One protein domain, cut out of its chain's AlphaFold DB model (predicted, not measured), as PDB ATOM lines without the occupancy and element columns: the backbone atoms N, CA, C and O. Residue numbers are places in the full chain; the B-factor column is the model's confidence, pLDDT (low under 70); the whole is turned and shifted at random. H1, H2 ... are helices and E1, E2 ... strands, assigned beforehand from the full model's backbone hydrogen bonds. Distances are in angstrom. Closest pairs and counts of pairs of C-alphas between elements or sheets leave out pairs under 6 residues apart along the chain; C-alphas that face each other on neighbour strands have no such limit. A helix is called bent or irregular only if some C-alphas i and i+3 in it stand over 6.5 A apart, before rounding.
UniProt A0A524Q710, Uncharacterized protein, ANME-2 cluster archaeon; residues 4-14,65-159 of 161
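Overview. This is residues 4 to 14 and 65 to 159 of the 161 residues of an uncharacterized protein of ANME-2 cluster archaeon (UniProt A0A524Q710). One strongly twisted sheet of four strands has a helical hairpin, H1 and H2, packed over one face, while its other face is bare; H1 covers E3 and E4, and H2 packs on the edge strand E1. The short helix H3 sits by the start of H1 at one end of the long axis, and the loop of residues 85 to 97 makes the other end. The 106 printed residues run E1 E2 E3 E4 H1 H2 H3, with sheet order E1 - E2 - E3 - E4, antiparallel throughout. The class is mixed, helices and strands; the whole is compact, with a radius of gyration of the C-alphas of 14.5 A, yet elongated, spanning 46 by 24 by 20 A.

Arrangement. Start at E1, residues 4 to 11, an edge strand antiparallel to E2, residues 65 to 73; look for N 8 and O 68, 2.9 A apart. E2 forms a hairpin with E3, residues 76 to 84, where N 69 and O 80 are 2.8 A apart. E3 forms another with E4, residues 98 to 107, where N 101 and O 81 are 2.9 A apart; E2 E3 E4 are a meander, each strand the antiparallel neighbour of the one before. E4 bends by 53 degrees at residue 101. H1, residues 115 to 131, is on the sheet at a height of 9.7 A, over E3 and, only just, E4, with 3 C-alphas. It runs along the strands, only just, at 28 degrees to E3 on the local plane. Residues 10 to 11 of E1 pair antiparallel with residues 139 to 140. H2, residues 143 to 151, is on the sheet too, with the C-alphas of Phe 6 and Phe 145 closest to E1 at 7.2 A; H1 and H2 make two layers with the sheet, helices on one face. H1 and H2, a helical hairpin, touch at a shallow tilt of 20 degrees, opposite ways, the C-alphas of Tyr 119 and Pro 150 closest at 6.3 A. H3, residues 154 to 157, touches residues 115 to 119 of H1 alone, the C-alphas of Ser 115 and Trp 154 closest at 4.8 A; it is only just not on the sheet, with 4 pairs of C-alphas within 10 A. O i to N i+4 pairs are within hydrogen-bond range in 11 of 13 in H1 and 3 of 5 in H2; H3 is too short for one.

Along the chain. Find C-alpha 4 at (11.802, 52.836, -45.258), where E1 begins its 20.9 A. E2 measures 25.1 A, E3 26.5 A and E4 24.2 A. From C-alpha 115 at (10.086, 39.616, -34.338), H1 runs 25.7 A; it is neither bent nor irregular, but only just: C-alphas 127 and 130 are 6.0 A apart. H2, 13.7 A, is only just irregular, with C-alphas 147 and 150 at 7.0 A. H3, 4.9 A, ends at C-alpha 157 (13.964, 48.061, -36.184).

Size, cuts and confidence. The two C-alphas farthest apart, those of Lys 94 and Ser 112, are 48.1 A apart. Residues 15 to 64 are cut out, and C-alphas 14 and 65 are 12.4 A apart across the cut. The links E3 to E4 and H1 to H2 are long. Mean pLDDT of the printed part is 94.2, and no printed residue is under 70.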
ATOM      1  N   TYR A   4      12.282  53.646 -44.137       95.38
ATOM      2  CA  TYR A   4      11.802  52.836 -45.258       95.38
ATOM      3  C   TYR A   4      12.498  51.474 -45.285       95.38
ATOM      4  O   TYR A   4      13.719  51.399 -45.161       95.38
ATOM      5  N   LEU A   5      11.714  50.402 -45.424       95.56
ATOM      6  CA  LEU A   5      12.205  49.024 -45.335       95.56
ATOM      7  C   LEU A   5      12.051  48.266 -46.653       95.56
ATOM      8  O   LEU A   5      13.022  47.700 -47.146       95.56
ATOM      9  N   PHE A   6      10.842  48.245 -47.221       97.06
ATOM     10  CA  PHE A   6      10.551  47.494 -48.442       97.06
ATOM     11  C   PHE A   6       9.696  48.302 -49.411       97.06
ATOM     12  O   PHE A   6       8.723  48.945 -49.018       97.06
ATOM     13  N   GLU A   7      10.019  48.168 -50.694       97.25
ATOM     14  CA  GLU A   7       9.137  48.519 -51.801       97.25
ATOM     15  C   GLU A   7       8.703  47.228 -52.493       97.25
ATOM     16  O   GLU A   7       9.528  46.441 -52.962       97.25
ATOM     17  N   ILE A   8       7.397  46.983 -52.513       97.38
ATOM     18  CA  ILE A   8       6.798  45.743 -53.007       97.38
ATOM     19  C   ILE A   8       6.022  46.072 -54.274       97.38
ATOM     20  O   ILE A   8       5.060  46.842 -54.244       97.38
ATOM     21  N   ALA A   9       6.438  45.492 -55.396       95.88
ATOM     22  CA  ALA A   9       5.800  45.735 -56.679       95.88
ATOM     23  C   ALA A   9       4.409  45.093 -56.740       95.88
ATOM     24  O   ALA A   9       4.186  43.975 -56.273       95.88
ATOM     25  N   ILE A  10       3.472  45.794 -57.376       95.44
ATOM     26  CA  ILE A  10       2.153  45.268 -57.714       95.44
ATOM     27  C   ILE A  10       2.062  45.155 -59.228       95.44
ATOM     28  O   ILE A  10       2.225  46.129 -59.966       95.44
ATOM     29  N   TYR A  11       1.746  43.957 -59.685       93.88
ATOM     30  CA  TYR A  11       1.680  43.555 -61.078       93.88
ATOM     31  C   TYR A  11       0.239  43.310 -61.512       93.88
ATOM     32  O   TYR A  11      -0.643  42.992 -60.709       93.88
ATOM     33  N   ARG A  12      -0.022  43.433 -62.818       91.44
ATOM     34  CA  ARG A  12      -1.366  43.216 -63.375       91.44
ATOM     35  C   ARG A  12      -1.860  41.796 -63.115       91.44
ATOM     36  O   ARG A  12      -3.045  41.620 -62.865       91.44
ATOM     37  N   THR A  13      -0.963  40.823 -63.230       91.19
ATOM     38  CA  THR A  13      -1.229  39.386 -63.098       91.19
ATOM     39  C   THR A  13       0.017  38.665 -62.568       91.19
ATOM     40  O   THR A  13       1.062  39.298 -62.406       91.19
ATOM     41  N   SER A  14      -0.067  37.368 -62.279       91.12
ATOM     42  CA  SER A  14       1.100  36.570 -61.878       91.12
ATOM     43  C   SER A  14       2.071  36.354 -63.051       91.12
ATOM     44  O   SER A  14       1.652  36.426 -64.212       91.12
ATOM     45  N   ILE A  65       2.098  48.065 -61.958       93.81
ATOM     46  CA  ILE A  65       0.904  48.928 -61.946       93.81
ATOM     47  C   ILE A  65       0.692  49.610 -60.594       93.81
ATOM     48  O   ILE A  65      -0.141  50.505 -60.484       93.81
ATOM     49  N   GLY A  66       1.475  49.230 -59.589       95.38
ATOM     50  CA  GLY A  66       1.530  49.901 -58.306       95.38
ATOM     51  C   GLY A  66       2.721  49.438 -57.485       95.38
ATOM     52  O   GLY A  66       3.477  48.565 -57.912       95.38
ATOM     53  N   TRP A  67       2.850  50.034 -56.310       97.44
ATOM     54  CA  TRP A  67       3.876  49.742 -55.322       97.44
ATOM     55  C   TRP A  67       3.264  49.854 -53.931       97.44
ATOM     56  O   TRP A  67       2.510  50.795 -53.679       97.44
ATOM     57  N   LEU A  68       3.588  48.922 -53.039       98.19
ATOM     58  CA  LEU A  68       3.441  49.128 -51.603       98.19
ATOM     59  C   LEU A  68       4.772  49.643 -51.066       98.19
ATOM     60  O   LEU A  68       5.821  49.083 -51.381       98.19
ATOM     61  N   GLN A  69       4.719  50.674 -50.238       98.06
ATOM     62  CA  GLN A  69       5.870  51.206 -49.534       98.06
ATOM     63  C   GLN A  69       5.690  50.921 -48.047       98.06
ATOM     64  O   GLN A  69       4.784  51.457 -47.410       98.06
ATOM     65  N   LEU A  70       6.538  50.045 -47.514       98.12
ATOM     66  CA  LEU A  70       6.536  49.645 -46.115       98.12
ATOM     67  C   LEU A  70       7.641  50.382 -45.369       98.12
ATOM     68  O   LEU A  70       8.819  50.297 -45.734       98.12
ATOM     69  N   TYR A  71       7.262  51.068 -44.299       97.50
ATOM     70  CA  TYR A  71       8.177  51.849 -43.483       97.50
ATOM     71  C   TYR A  71       7.764  51.856 -42.010       97.50
ATOM     72  O   TYR A  71       6.627  51.540 -41.658       97.50
ATOM     73  N   VAL A  72       8.713  52.200 -41.143       96.31
ATOM     74  CA  VAL A  72       8.448  52.446 -39.724       96.31
ATOM     75  C   VAL A  72       8.150  53.917 -39.515       96.31
ATOM     76  O   VAL A  72       8.951  54.773 -39.904       96.31
ATOM     77  N   PHE A  73       7.022  54.172 -38.862       92.94
ATOM     78  CA  PHE A  73       6.584  55.477 -38.400       92.94
ATOM     79  C   PHE A  73       6.500  55.427 -36.871       92.94
ATOM     80  O   PHE A  73       5.632  54.765 -36.315       92.94
ATOM     81  N   GLU A  74       7.439  56.081 -36.186       88.44
ATOM     82  CA  GLU A  74       7.605  55.965 -34.727       88.44
ATOM     83  C   GLU A  74       7.814  54.501 -34.284       88.44
ATOM     84  O   GLU A  74       8.878  53.936 -34.542       88.44
ATOM     85  N   THR A  75       6.818  53.890 -33.641       90.12
ATOM     86  CA  THR A  75       6.787  52.472 -33.239       90.12
ATOM     87  C   THR A  75       5.781  51.650 -34.050       90.12
ATOM     88  O   THR A  75       5.606  50.457 -33.793       90.12
ATOM     89  N   SER A  76       5.122  52.261 -35.037       94.44
ATOM     90  CA  SER A  76       4.174  51.599 -35.926       94.44
ATOM     91  C   SER A  76       4.831  51.196 -37.243       94.44
ATOM     92  O   SER A  76       5.810  51.786 -37.712       94.44
ATOM     93  N   ILE A  77       4.286  50.152 -37.860       97.25
ATOM     94  CA  ILE A  77       4.615  49.764 -39.230       97.25
ATOM     95  C   ILE A  77       3.497  50.277 -40.110       97.25
ATOM     96  O   ILE A  77       2.352  49.840 -39.985       97.25
ATOM     97  N   ARG A  78       3.832  51.171 -41.035       97.69
ATOM     98  CA  ARG A  78       2.881  51.727 -41.984       97.69
ATOM     99  C   ARG A  78       3.184  51.223 -43.383       97.69
ATOM    100  O   ARG A  78       4.336  51.158 -43.810       97.69
ATOM    101  N   VAL A  79       2.121  50.860 -44.091       98.12
ATOM    102  CA  VAL A  79       2.183  50.518 -45.505       98.12
ATOM    103  C   VAL A  79       1.294  51.476 -46.267       98.12
ATOM    104  O   VAL A  79       0.076  51.505 -46.087       98.12
ATOM    105  N   GLU A  80       1.914  52.257 -47.134       98.00
ATOM    106  CA  GLU A  80       1.225  53.101 -48.102       98.00
ATOM    107  C   GLU A  80       1.307  52.479 -49.481       98.00
ATOM    108  O   GLU A  80       2.111  51.578 -49.726       98.00
ATOM    109  N   TYR A  81       0.453  52.938 -50.388       98.00
ATOM    110  CA  TYR A  81       0.479  52.425 -51.741       98.00
ATOM    111  C   TYR A  81       0.344  53.512 -52.793       98.00
ATOM    112  O   TYR A  81      -0.394  54.494 -52.670       98.00
ATOM    113  N   TYR A  82       1.076  53.275 -53.870       97.50
ATOM    114  CA  TYR A  82       1.035  54.044 -55.091       97.50
ATOM    115  C   TYR A  82       0.431  53.163 -56.166       97.50
ATOM    116  O   TYR A  82       0.773  51.986 -56.293       97.50
ATOM    117  N   PHE A  83      -0.465  53.721 -56.964       95.44
ATOM    118  CA  PHE A  83      -1.151  52.967 -58.002       95.44
ATOM    119  C   PHE A  83      -1.274  53.794 -59.267       95.44
ATOM    120  O   PHE A  83      -1.297  55.029 -59.229       95.44
ATOM    121  N   ILE A  84      -1.329  53.112 -60.405       93.75
ATOM    122  CA  ILE A  84      -1.502  53.778 -61.685       93.75
ATOM    123  C   ILE A  84      -2.863  54.476 -61.754       93.75
ATOM    124  O   ILE A  84      -3.902  53.870 -61.495       93.75
ATOM    125  N   ASN A  85      -2.856  55.744 -62.162       88.75
ATOM    126  CA  ASN A  85      -4.078  56.484 -62.457       88.75
ATOM    127  C   ASN A  85      -4.571  56.166 -63.876       88.75
ATOM    128  O   ASN A  85      -4.329  56.923 -64.817       88.75
ATOM    129  N   ALA A  86      -5.196  55.003 -64.039       85.69
ATOM    130  CA  ALA A  86      -5.803  54.581 -65.293       85.69
ATOM    131  C   ALA A  86      -7.153  53.906 -65.030       85.69
ATOM    132  O   ALA A  86      -7.247  53.014 -64.191       85.69
ATOM    133  N   GLU A  87      -8.174  54.281 -65.802       81.38
ATOM    134  CA  GLU A  87      -9.514  53.679 -65.725       81.38
ATOM    135  C   GLU A  87      -9.482  52.178 -66.055       81.38
ATOM    136  O   GLU A  87     -10.120  51.360 -65.393       81.38
ATOM    137  N   ARG A  88      -8.669  51.795 -67.051       84.00
ATOM    138  CA  ARG A  88      -8.450  50.402 -67.443       84.00
ATOM    139  C   ARG A  88      -6.967  50.069 -67.491       84.00
ATOM    140  O   ARG A  88      -6.196  50.655 -68.246       84.00
ATOM    141  N   ILE A  89      -6.586  49.040 -66.740       86.25
ATOM    142  CA  ILE A  89      -5.214  48.533 -66.695       86.25
ATOM    143  C   ILE A  89      -5.084  47.379 -67.691       86.25
ATOM    144  O   ILE A  89      -5.420  46.233 -67.383       86.25
ATOM    145  N   SER A  90      -4.640  47.700 -68.906       83.81
ATOM    146  CA  SER A  90      -4.383  46.726 -69.969       83.81
ATOM    147  C   SER A  90      -2.979  46.113 -69.856       83.81
ATOM    148  O   SER A  90      -2.233  46.370 -68.912       83.81
ATOM    149  N   LYS A  91      -2.618  45.258 -70.816       79.38
ATOM    150  CA  LYS A  91      -1.290  44.634 -70.882       79.38
ATOM    151  C   LYS A  91      -0.164  45.614 -71.193       79.38
ATOM    152  O   LYS A  91       0.923  45.473 -70.646       79.38
ATOM    153  N   PHE A  92      -0.456  46.605 -72.028       79.50
ATOM    154  CA  PHE A  92       0.510  47.564 -72.549       79.50
ATOM    155  C   PHE A  92       0.068  48.971 -72.168       79.50
ATOM    156  O   PHE A  92      -0.428  49.736 -73.001       79.50
ATOM    157  N   VAL A  93       0.184  49.307 -70.885       79.19
ATOM    158  CA  VAL A  93      -0.171  50.654 -70.444       79.19
ATOM    159  C   VAL A  93       0.940  51.610 -70.866       79.19
ATOM    160  O   VAL A  93       2.051  51.552 -70.345       79.19
ATOM    161  N   LYS A  94       0.635  52.481 -71.835       72.88
ATOM    162  CA  LYS A  94       1.605  53.419 -72.427       72.88
ATOM    163  C   LYS A  94       1.984  54.564 -71.487       72.88
ATOM    164  O   LYS A  94       3.143  54.955 -71.439       72.88
ATOM    165  N   TYR A  95       1.021  55.084 -70.726       76.31
ATOM    166  CA  TYR A  95       1.219  56.244 -69.856       76.31
ATOM    167  C   TYR A  95       1.011  55.850 -68.399       76.31
ATOM    168  O   TYR A  95      -0.115  55.822 -67.902       76.31
ATOM    169  N   LYS A  96       2.106  55.522 -67.710       81.00
ATOM    170  CA  LYS A  96       2.067  55.201 -66.286       81.00
ATOM    171  C   LYS A  96       2.369  56.441 -65.462       81.00
ATOM    172  O   LYS A  96       3.481  56.956 -65.494       81.00
ATOM    173  N   ARG A  97       1.377  56.894 -64.703       88.19
ATOM    174  CA  ARG A  97       1.570  57.840 -63.603       88.19
ATOM    175  C   ARG A  97       1.135  57.153 -62.326       88.19
ATOM    176  O   ARG A  97      -0.042  56.829 -62.180       88.19
ATOM    177  N   PHE A  98       2.099  56.896 -61.452       93.31
ATOM    178  CA  PHE A  98       1.835  56.372 -60.124       93.31
ATOM    179  C   PHE A  98       1.435  57.538 -59.235       93.31
ATOM    180  O   PHE A  98       2.194  58.492 -59.083       93.31
ATOM    181  N   LEU A  99       0.226  57.472 -58.693       95.38
ATOM    182  CA  LEU A  99      -0.254  58.428 -57.711       95.38
ATOM    183  C   LEU A  99      -0.311  57.740 -56.361       95.38
ATOM    184  O   LEU A  99      -0.669  56.564 -56.285       95.38
ATOM    185  N   TRP A 100       0.026  58.486 -55.318       96.94
ATOM    186  CA  TRP A 100      -0.245  58.074 -53.950       96.94
ATOM    187  C   TRP A 100      -1.755  57.901 -53.766       96.94
ATOM    188  O   TRP A 100      -2.530  58.772 -54.164       96.94
ATOM    189  N   GLN A 101      -2.165  56.768 -53.205       96.00
ATOM    190  CA  GLN A 101      -3.574  56.411 -53.009       96.00
ATOM    191  C   GLN A 101      -3.957  56.312 -51.525       96.00
ATOM    192  O   GLN A 101      -5.109  56.026 -51.202       96.00
ATOM    193  N   GLY A 102      -3.002  56.537 -50.621       95.75
ATOM    194  CA  GLY A 102      -3.222  56.472 -49.185       95.75
ATOM    195  C   GLY A 102      -2.565  55.278 -48.508       95.75
ATOM    196  O   GLY A 102      -1.671  54.610 -49.036       95.75
ATOM    197  N   LYS A 103      -3.042  55.028 -47.290       96.50
ATOM    198  CA  LYS A 103      -2.600  53.940 -46.426       96.50
ATOM    199  C   LYS A 103      -3.295  52.640 -46.824       96.50
ATOM    200  O   LYS A 103      -4.521  52.600 -46.869       96.50
ATOM    201  N   ALA A 104      -2.517  51.595 -47.090       97.44
ATOM    202  CA  ALA A 104      -3.038  50.242 -47.259       97.44
ATOM    203  C   ALA A 104      -3.406  49.658 -45.890       97.44
ATOM    204  O   ALA A 104      -4.533  49.227 -45.683       97.44
ATOM    205  N   PHE A 105      -2.475  49.708 -44.935       97.81
ATOM    206  CA  PHE A 105      -2.727  49.360 -43.539       97.81
ATOM    207  C   PHE A 105      -1.648  49.944 -42.621       97.81
ATOM    208  O   PHE A 105      -0.636  50.492 -43.066       97.81
ATOM    209  N   GLU A 106      -1.876  49.833 -41.318       97.75
ATOM    210  CA  GLU A 106      -0.903  50.164 -40.283       97.75
ATOM    211  C   GLU A 106      -1.032  49.180 -39.132       97.75
ATOM    212  O   GLU A 106      -2.140  48.821 -38.733       97.75
ATOM    213  N   LEU A 107       0.112  48.738 -38.629       97.38
ATOM    214  CA  LEU A 107       0.221  47.836 -37.500       97.38
ATOM    215  C   LEU A 107       0.910  48.574 -36.366       97.38
ATOM    216  O   LEU A 107       1.896  49.272 -36.585       97.38
ATOM    217  N   ASN A 108       0.418  48.357 -35.153       96.44
ATOM    218  CA  ASN A 108       1.028  48.866 -33.932       96.44
ATOM    219  C   ASN A 108       1.447  47.667 -33.083       96.44
ATOM    220  O   ASN A 108       0.672  47.255 -32.216       96.44
ATOM    221  N   PRO A 109       2.606  47.049 -33.378       95.81
ATOM    222  CA  PRO A 109       3.096  45.953 -32.568       95.81
ATOM    223  C   PRO A 109       3.224  46.344 -31.098       95.81
ATOM    224  O   PRO A 109       3.576  47.471 -30.755       95.81
ATOM    225  N   SER A 110       2.950  45.392 -30.225       93.06
ATOM    226  CA  SER A 110       3.140  45.520 -28.788       93.06
ATOM    227  C   SER A 110       4.547  45.091 -28.370       93.06
ATOM    228  O   SER A 110       5.188  44.257 -29.013       93.06
ATOM    229  N   ASN A 111       5.013  45.599 -27.225       90.94
ATOM    230  CA  ASN A 111       6.316  45.228 -26.664       90.94
ATOM    231  C   ASN A 111       6.444  43.735 -26.317       90.94
ATOM    232  O   ASN A 111       7.563  43.274 -26.101       90.94
ATOM    233  N   SER A 112       5.354  42.965 -26.263       93.94
ATOM    234  CA  SER A 112       5.385  41.517 -26.023       93.94
ATOM    235  C   SER A 112       5.481  40.678 -27.302       93.94
ATOM    236  O   SER A 112       5.804  39.495 -27.213       93.94
ATOM    237  N   GLU A 113       5.238  41.252 -28.484       96.38
ATOM    238  CA  GLU A 113       5.305  40.512 -29.747       96.38
ATOM    239  C   GLU A 113       6.750  40.220 -30.161       96.38
ATOM    240  O   GLU A 113       7.621  41.096 -30.176       96.38
ATOM    241  N   SER A 114       7.025  38.973 -30.540       97.44
ATOM    242  CA  SER A 114       8.341  38.609 -31.058       97.44
ATOM    243  C   SER A 114       8.542  39.147 -32.480       97.44
ATOM    244  O   SER A 114       7.582  39.385 -33.213       97.44
ATOM    245  N   SER A 115       9.796  39.257 -32.937       97.69
ATOM    246  CA  SER A 115      10.086  39.616 -34.338       97.69
ATOM    247  C   SER A 115       9.407  38.669 -35.341       97.69
ATOM    248  O   SER A 115       9.031  39.088 -36.434       97.69
ATOM    249  N   LYS A 116       9.193  37.406 -34.955       98.06
ATOM    250  CA  LYS A 116       8.472  36.418 -35.763       98.06
ATOM    251  C   LYS A 116       6.975  36.727 -35.856       98.06
ATOM    252  O   LYS A 116       6.405  36.579 -36.936       98.06
ATOM    253  N   ASP A 117       6.357  37.154 -34.757       98.12
ATOM    254  CA  ASP A 117       4.936  37.523 -34.725       98.12
ATOM    255  C   ASP A 117       4.691  38.796 -35.535       98.12
ATOM    256  O   ASP A 117       3.797  38.827 -36.378       98.12
ATOM    257  N   ILE A 118       5.569  39.793 -35.376       98.19
ATOM    258  CA  ILE A 118       5.540  41.041 -36.147       98.19
ATOM    259  C   ILE A 118       5.639  40.746 -37.646       98.19
ATOM    260  O   ILE A 118       4.779  41.168 -38.418       98.19
ATOM    261  N   TYR A 119       6.644  39.966 -38.061       98.31
ATOM    262  CA  TYR A 119       6.797  39.535 -39.453       98.31
ATOM    263  C   TYR A 119       5.529  38.858 -39.986       98.31
ATOM    264  O   TYR A 119       5.047  39.200 -41.069       98.31
ATOM    265  N   LYS A 120       4.982  37.905 -39.223       98.50
ATOM    266  CA  LYS A 120       3.777  37.172 -39.608       98.50
ATOM    267  C   LYS A 120       2.592  38.122 -39.790       98.50
ATOM    268  O   LYS A 120       1.926  38.044 -40.817       98.50
ATOM    269  N   ASN A 121       2.383  39.055 -38.862       98.12
ATOM    270  CA  ASN A 121       1.308  40.042 -38.942       98.12
ATOM    271  C   ASN A 121       1.439  40.930 -40.185       98.12
ATOM    272  O   ASN A 121       0.455  41.116 -40.901       98.12
ATOM    273  N   ILE A 122       2.640  41.426 -40.498       98.25
ATOM    274  CA  ILE A 122       2.882  42.199 -41.728       98.25
ATOM    275  C   ILE A 122       2.540  41.358 -42.961       98.25
ATOM    276  O   ILE A 122       1.774  41.793 -43.820       98.25
ATOM    277  N   ARG A 123       3.098  40.146 -43.047       98.38
ATOM    278  CA  ARG A 123       2.915  39.237 -44.183       98.38
ATOM    279  C   ARG A 123       1.445  38.923 -44.430       98.38
ATOM    280  O   ARG A 123       0.990  38.993 -45.571       98.38
ATOM    281  N   ASP A 124       0.722  38.568 -43.376       98.19
ATOM    282  CA  ASP A 124      -0.678  38.173 -43.468       98.19
ATOM    283  C   ASP A 124      -1.539  39.370 -43.905       98.19
ATOM    284  O   ASP A 124      -2.384  39.219 -44.786       98.19
ATOM    285  N   ASN A 125      -1.249  40.583 -43.417       98.19
ATOM    286  CA  ASN A 125      -1.912  41.801 -43.891       98.19
ATOM    287  C   ASN A 125      -1.637  42.081 -45.374       98.19
ATOM    288  O   ASN A 125      -2.582  42.319 -46.124       98.19
ATOM    289  N   ILE A 126      -0.384  41.981 -45.842       98.00
ATOM    290  CA  ILE A 126      -0.072  42.166 -47.272       98.00
ATOM    291  C   ILE A 126      -0.807  41.127 -48.128       98.00
ATOM    292  O   ILE A 126      -1.351  41.462 -49.179       98.00
ATOM    293  N   ARG A 127      -0.866  39.866 -47.686       96.94
ATOM    294  CA  ARG A 127      -1.582  38.801 -48.404       96.94
ATOM    295  C   ARG A 127      -3.087  39.060 -48.463       96.94
ATOM    296  O   ARG A 127      -3.693  38.815 -49.507       96.94
ATOM    297  N   ASN A 128      -3.668  39.585 -47.388       96.94
ATOM    298  CA  ASN A 128      -5.094  39.895 -47.314       96.94
ATOM    299  C   ASN A 128      -5.510  41.016 -48.274       96.94
ATOM    300  O   ASN A 128      -6.638  40.977 -48.770       96.94
ATOM    301  N   LEU A 129      -4.599  41.932 -48.634       97.25
ATOM    302  CA  LEU A 129      -4.876  42.988 -49.616       97.25
ATOM    303  C   LEU A 129      -5.417  42.431 -50.939       97.25
ATOM    304  O   LEU A 129      -6.288  43.051 -51.541       97.25
ATOM    305  N   ASN A 130      -4.996  41.236 -51.372       94.12
ATOM    306  CA  ASN A 130      -5.486  40.603 -52.608       94.12
ATOM    307  C   ASN A 130      -7.003  40.327 -52.627       94.12
ATOM    308  O   ASN A 130      -7.555  40.023 -53.689       94.12
ATOM    309  N   SER A 131      -7.689  40.429 -51.490       94.12
ATOM    310  CA  SER A 131      -9.147  40.303 -51.395       94.12
ATOM    311  C   SER A 131      -9.881  41.637 -51.594       94.12
ATOM    312  O   SER A 131     -11.093  41.645 -51.827       94.12
ATOM    313  N   GLU A 132      -9.164  42.761 -51.565       93.88
ATOM    314  CA  GLU A 132      -9.712  44.115 -51.485       93.88
ATOM    315  C   GLU A 132      -9.370  44.954 -52.721       93.88
ATOM    316  O   GLU A 132      -8.391  44.715 -53.428       93.88
ATOM    317  N   LYS A 133     -10.189  45.964 -53.029       92.44
ATOM    318  CA  LYS A 133      -9.844  46.923 -54.090       92.44
ATOM    319  C   LYS A 133      -8.748  47.878 -53.581       92.44
ATOM    320  O   LYS A 133      -8.819  48.271 -52.425       92.44
ATOM    321  N   PRO A 134      -7.797  48.313 -54.431       93.88
ATOM    322  CA  PRO A 134      -7.657  48.001 -55.860       93.88
ATOM    323  C   PRO A 134      -6.818  46.744 -56.170       93.88
ATOM    324  O   PRO A 134      -6.605  46.432 -57.344       93.88
ATOM    325  N   PHE A 135      -6.342  46.019 -55.158       95.44
ATOM    326  CA  PHE A 135      -5.406  44.900 -55.313       95.44
ATOM    327  C   PHE A 135      -6.063  43.586 -55.761       95.44
ATOM    328  O   PHE A 135      -5.379  42.672 -56.215       95.44
ATOM    329  N   LYS A 136      -7.392  43.486 -55.686       94.19
ATOM    330  CA  LYS A 136      -8.139  42.290 -56.077       94.19
ATOM    331  C   LYS A 136      -7.810  41.850 -57.504       94.19
ATOM    332  O   LYS A 136      -7.972  42.611 -58.460       94.19
ATOM    333  N   GLY A 137      -7.380  40.593 -57.634       91.06
ATOM    334  CA  GLY A 137      -6.987  39.985 -58.910       91.06
ATOM    335  C   GLY A 137      -5.642  40.475 -59.456       91.06
ATOM    336  O   GLY A 137      -5.350  40.254 -60.629       91.06
ATOM    337  N   ARG A 138      -4.842  41.166 -58.639       93.31
ATOM    338  CA  ARG A 138      -3.481  41.602 -58.966       93.31
ATOM    339  C   ARG A 138      -2.471  40.686 -58.295       93.31
ATOM    340  O   ARG A 138      -2.812  39.889 -57.428       93.31
ATOM    341  N   HIS A 139      -1.225  40.787 -58.730       95.12
ATOM    342  CA  HIS A 139      -0.135  40.046 -58.117       95.12
ATOM    343  C   HIS A 139       0.736  41.011 -57.322       95.12
ATOM    344  O   HIS A 139       1.406  41.862 -57.900       95.12
ATOM    345  N   ILE A 140       0.688  40.899 -55.998       96.81
ATOM    346  CA  ILE A 140       1.591  41.608 -55.091       96.81
ATOM    347  C   ILE A 140       2.835  40.730 -54.924       96.81
ATOM    348  O   ILE A 140       2.734  39.621 -54.393       96.81
ATOM    349  N   ASP A 141       3.986  41.201 -55.400       95.81
ATOM    350  CA  ASP A 141       5.239  40.441 -55.388       95.81
ATOM    351  C   ASP A 141       5.942  40.546 -54.033       95.81
ATOM    352  O   ASP A 141       6.840  41.358 -53.810       95.81
ATOM    353  N   ILE A 142       5.491  39.707 -53.104       96.69
ATOM    354  CA  ILE A 142       6.042  39.631 -51.751       96.69
ATOM    355  C   ILE A 142       7.260  38.712 -51.642       96.69
ATOM    356  O   ILE A 142       7.747  38.526 -50.533       96.69
ATOM    357  N   GLU A 143       7.781  38.148 -52.736       95.94
ATOM    358  CA  GLU A 143       8.838  37.126 -52.695       95.94
ATOM    359  C   GLU A 143      10.066  37.607 -51.910       95.94
ATOM    360  O   GLU A 143      10.521  36.959 -50.967       95.94
ATOM    361  N   LYS A 144      10.567  38.804 -52.233       95.31
ATOM    362  CA  LYS A 144      11.730  39.390 -51.546       95.31
ATOM    363  C   LYS A 144      11.456  39.655 -50.069       95.31
ATOM    364  O   LYS A 144      12.332  39.444 -49.231       95.31
ATOM    365  N   PHE A 145      10.243  40.105 -49.753       97.88
ATOM    366  CA  PHE A 145       9.824  40.319 -48.374       97.88
ATOM    367  C   PHE A 145       9.747  38.994 -47.605       97.88
ATOM    368  O   PHE A 145      10.208  38.927 -46.472       97.88
ATOM    369  N   GLU A 146       9.241  37.924 -48.218       98.00
ATOM    370  CA  GLU A 146       9.165  36.600 -47.593       98.00
ATOM    371  C   GLU A 146      10.537  35.936 -47.429       98.00
ATOM    372  O   GLU A 146      10.740  35.198 -46.468       98.00
ATOM    373  N   ASN A 147      11.489  36.239 -48.315       98.00
ATOM    374  CA  ASN A 147      12.851  35.712 -48.247       98.00
ATOM    375  C   ASN A 147      13.726  36.437 -47.213       98.00
ATOM    376  O   ASN A 147      14.576  35.810 -46.591       98.00
ATOM    377  N   VAL A 148      13.546  37.748 -47.022       97.69
ATOM    378  CA  VAL A 148      14.382  38.553 -46.106       97.69
ATOM    379  C   VAL A 148      13.694  38.791 -44.762       97.69
ATOM    380  O   VAL A 148      14.330  38.722 -43.712       97.69
ATOM    381  N   GLY A 149      12.386  39.044 -44.776       97.00
ATOM    382  CA  GLY A 149      11.584  39.435 -43.617       97.00
ATOM    383  C   GLY A 149      11.701  38.519 -42.393       97.00
ATOM    384  O   GLY A 149      11.852  39.055 -41.295       97.00
ATOM    385  N   PRO A 150      11.707  37.176 -42.520       97.88
ATOM    386  CA  PRO A 150      11.878  36.277 -41.374       97.88
ATOM    387  C   PRO A 150      13.205  36.446 -40.624       97.88
ATOM    388  O   PRO A 150      13.299  36.066 -39.459       97.88
ATOM    389  N   HIS A 151      14.233  36.973 -41.293       97.62
ATOM    390  CA  HIS A 151      15.586  37.108 -40.755       97.62
ATOM    391  C   HIS A 151      15.860  38.495 -40.165       97.62
ATOM    392  O   HIS A 151      16.911  38.712 -39.562       97.62
ATOM    393  N   LEU A 152      14.928  39.439 -40.319       96.19
ATOM    394  CA  LEU A 152      15.052  40.770 -39.743       96.19
ATOM    395  C   LEU A 152      14.694  40.762 -38.256       96.19
ATOM    396  O   LEU A 152      13.695  40.178 -37.830       96.19
ATOM    397  N   ASN A 153      15.476  41.494 -37.461       96.50
ATOM    398  CA  ASN A 153      15.111  41.779 -36.082       96.50
ATOM    399  C   ASN A 153      14.128  42.960 -36.028       96.50
ATOM    400  O   ASN A 153      14.511  44.105 -35.787       96.50
ATOM    401  N   TRP A 154      12.849  42.668 -36.274       96.31
ATOM    402  CA  TRP A 154      11.768  43.656 -36.295       96.31
ATOM    403  C   TRP A 154      11.651  44.466 -35.005       96.31
ATOM    404  O   TRP A 154      11.424  45.670 -35.081       96.31
ATOM    405  N   ARG A 155      11.878  43.852 -33.837       95.50
ATOM    406  CA  ARG A 155      11.887  44.568 -32.551       95.50
ATOM    407  C   ARG A 155      12.931  45.680 -32.526       95.50
ATOM    408  O   ARG A 155      12.596  46.827 -32.255       95.50
ATOM    409  N   THR A 156      14.171  45.368 -32.904       94.50
ATOM    410  CA  THR A 156      15.247  46.368 -32.978       94.50
ATOM    411  C   THR A 156      14.946  47.453 -34.009       94.50
ATOM    412  O   THR A 156      15.214  48.628 -33.768       94.50
ATOM    413  N   ILE A 157      14.355  47.091 -35.151       94.12
ATOM    414  CA  ILE A 157      13.964  48.061 -36.184       94.12
ATOM    415  C   ILE A 157      12.930  49.065 -35.634       94.12
ATOM    416  O   ILE A 157      13.065  50.272 -35.879       94.12
ATOM    417  N   LEU A 158      11.964  48.571 -34.850       93.12
ATOM    418  CA  LEU A 158      10.914  49.339 -34.165       93.12
ATOM    419  C   LEU A 158      11.372  50.017 -32.870       93.12
ATOM    420  O   LEU A 158      10.591  50.723 -32.241       93.12
ATOM    421  N   SER A 159      12.644  49.869 -32.494       90.94
ATOM    422  CA  SER A 159      13.204  50.422 -31.253       90.94
ATOM    423  C   SER A 159      12.545  49.868 -29.979       90.94
ATOM    424  O   SER A 159      12.466  50.565 -28.972       90.94
TER     425      SER A 159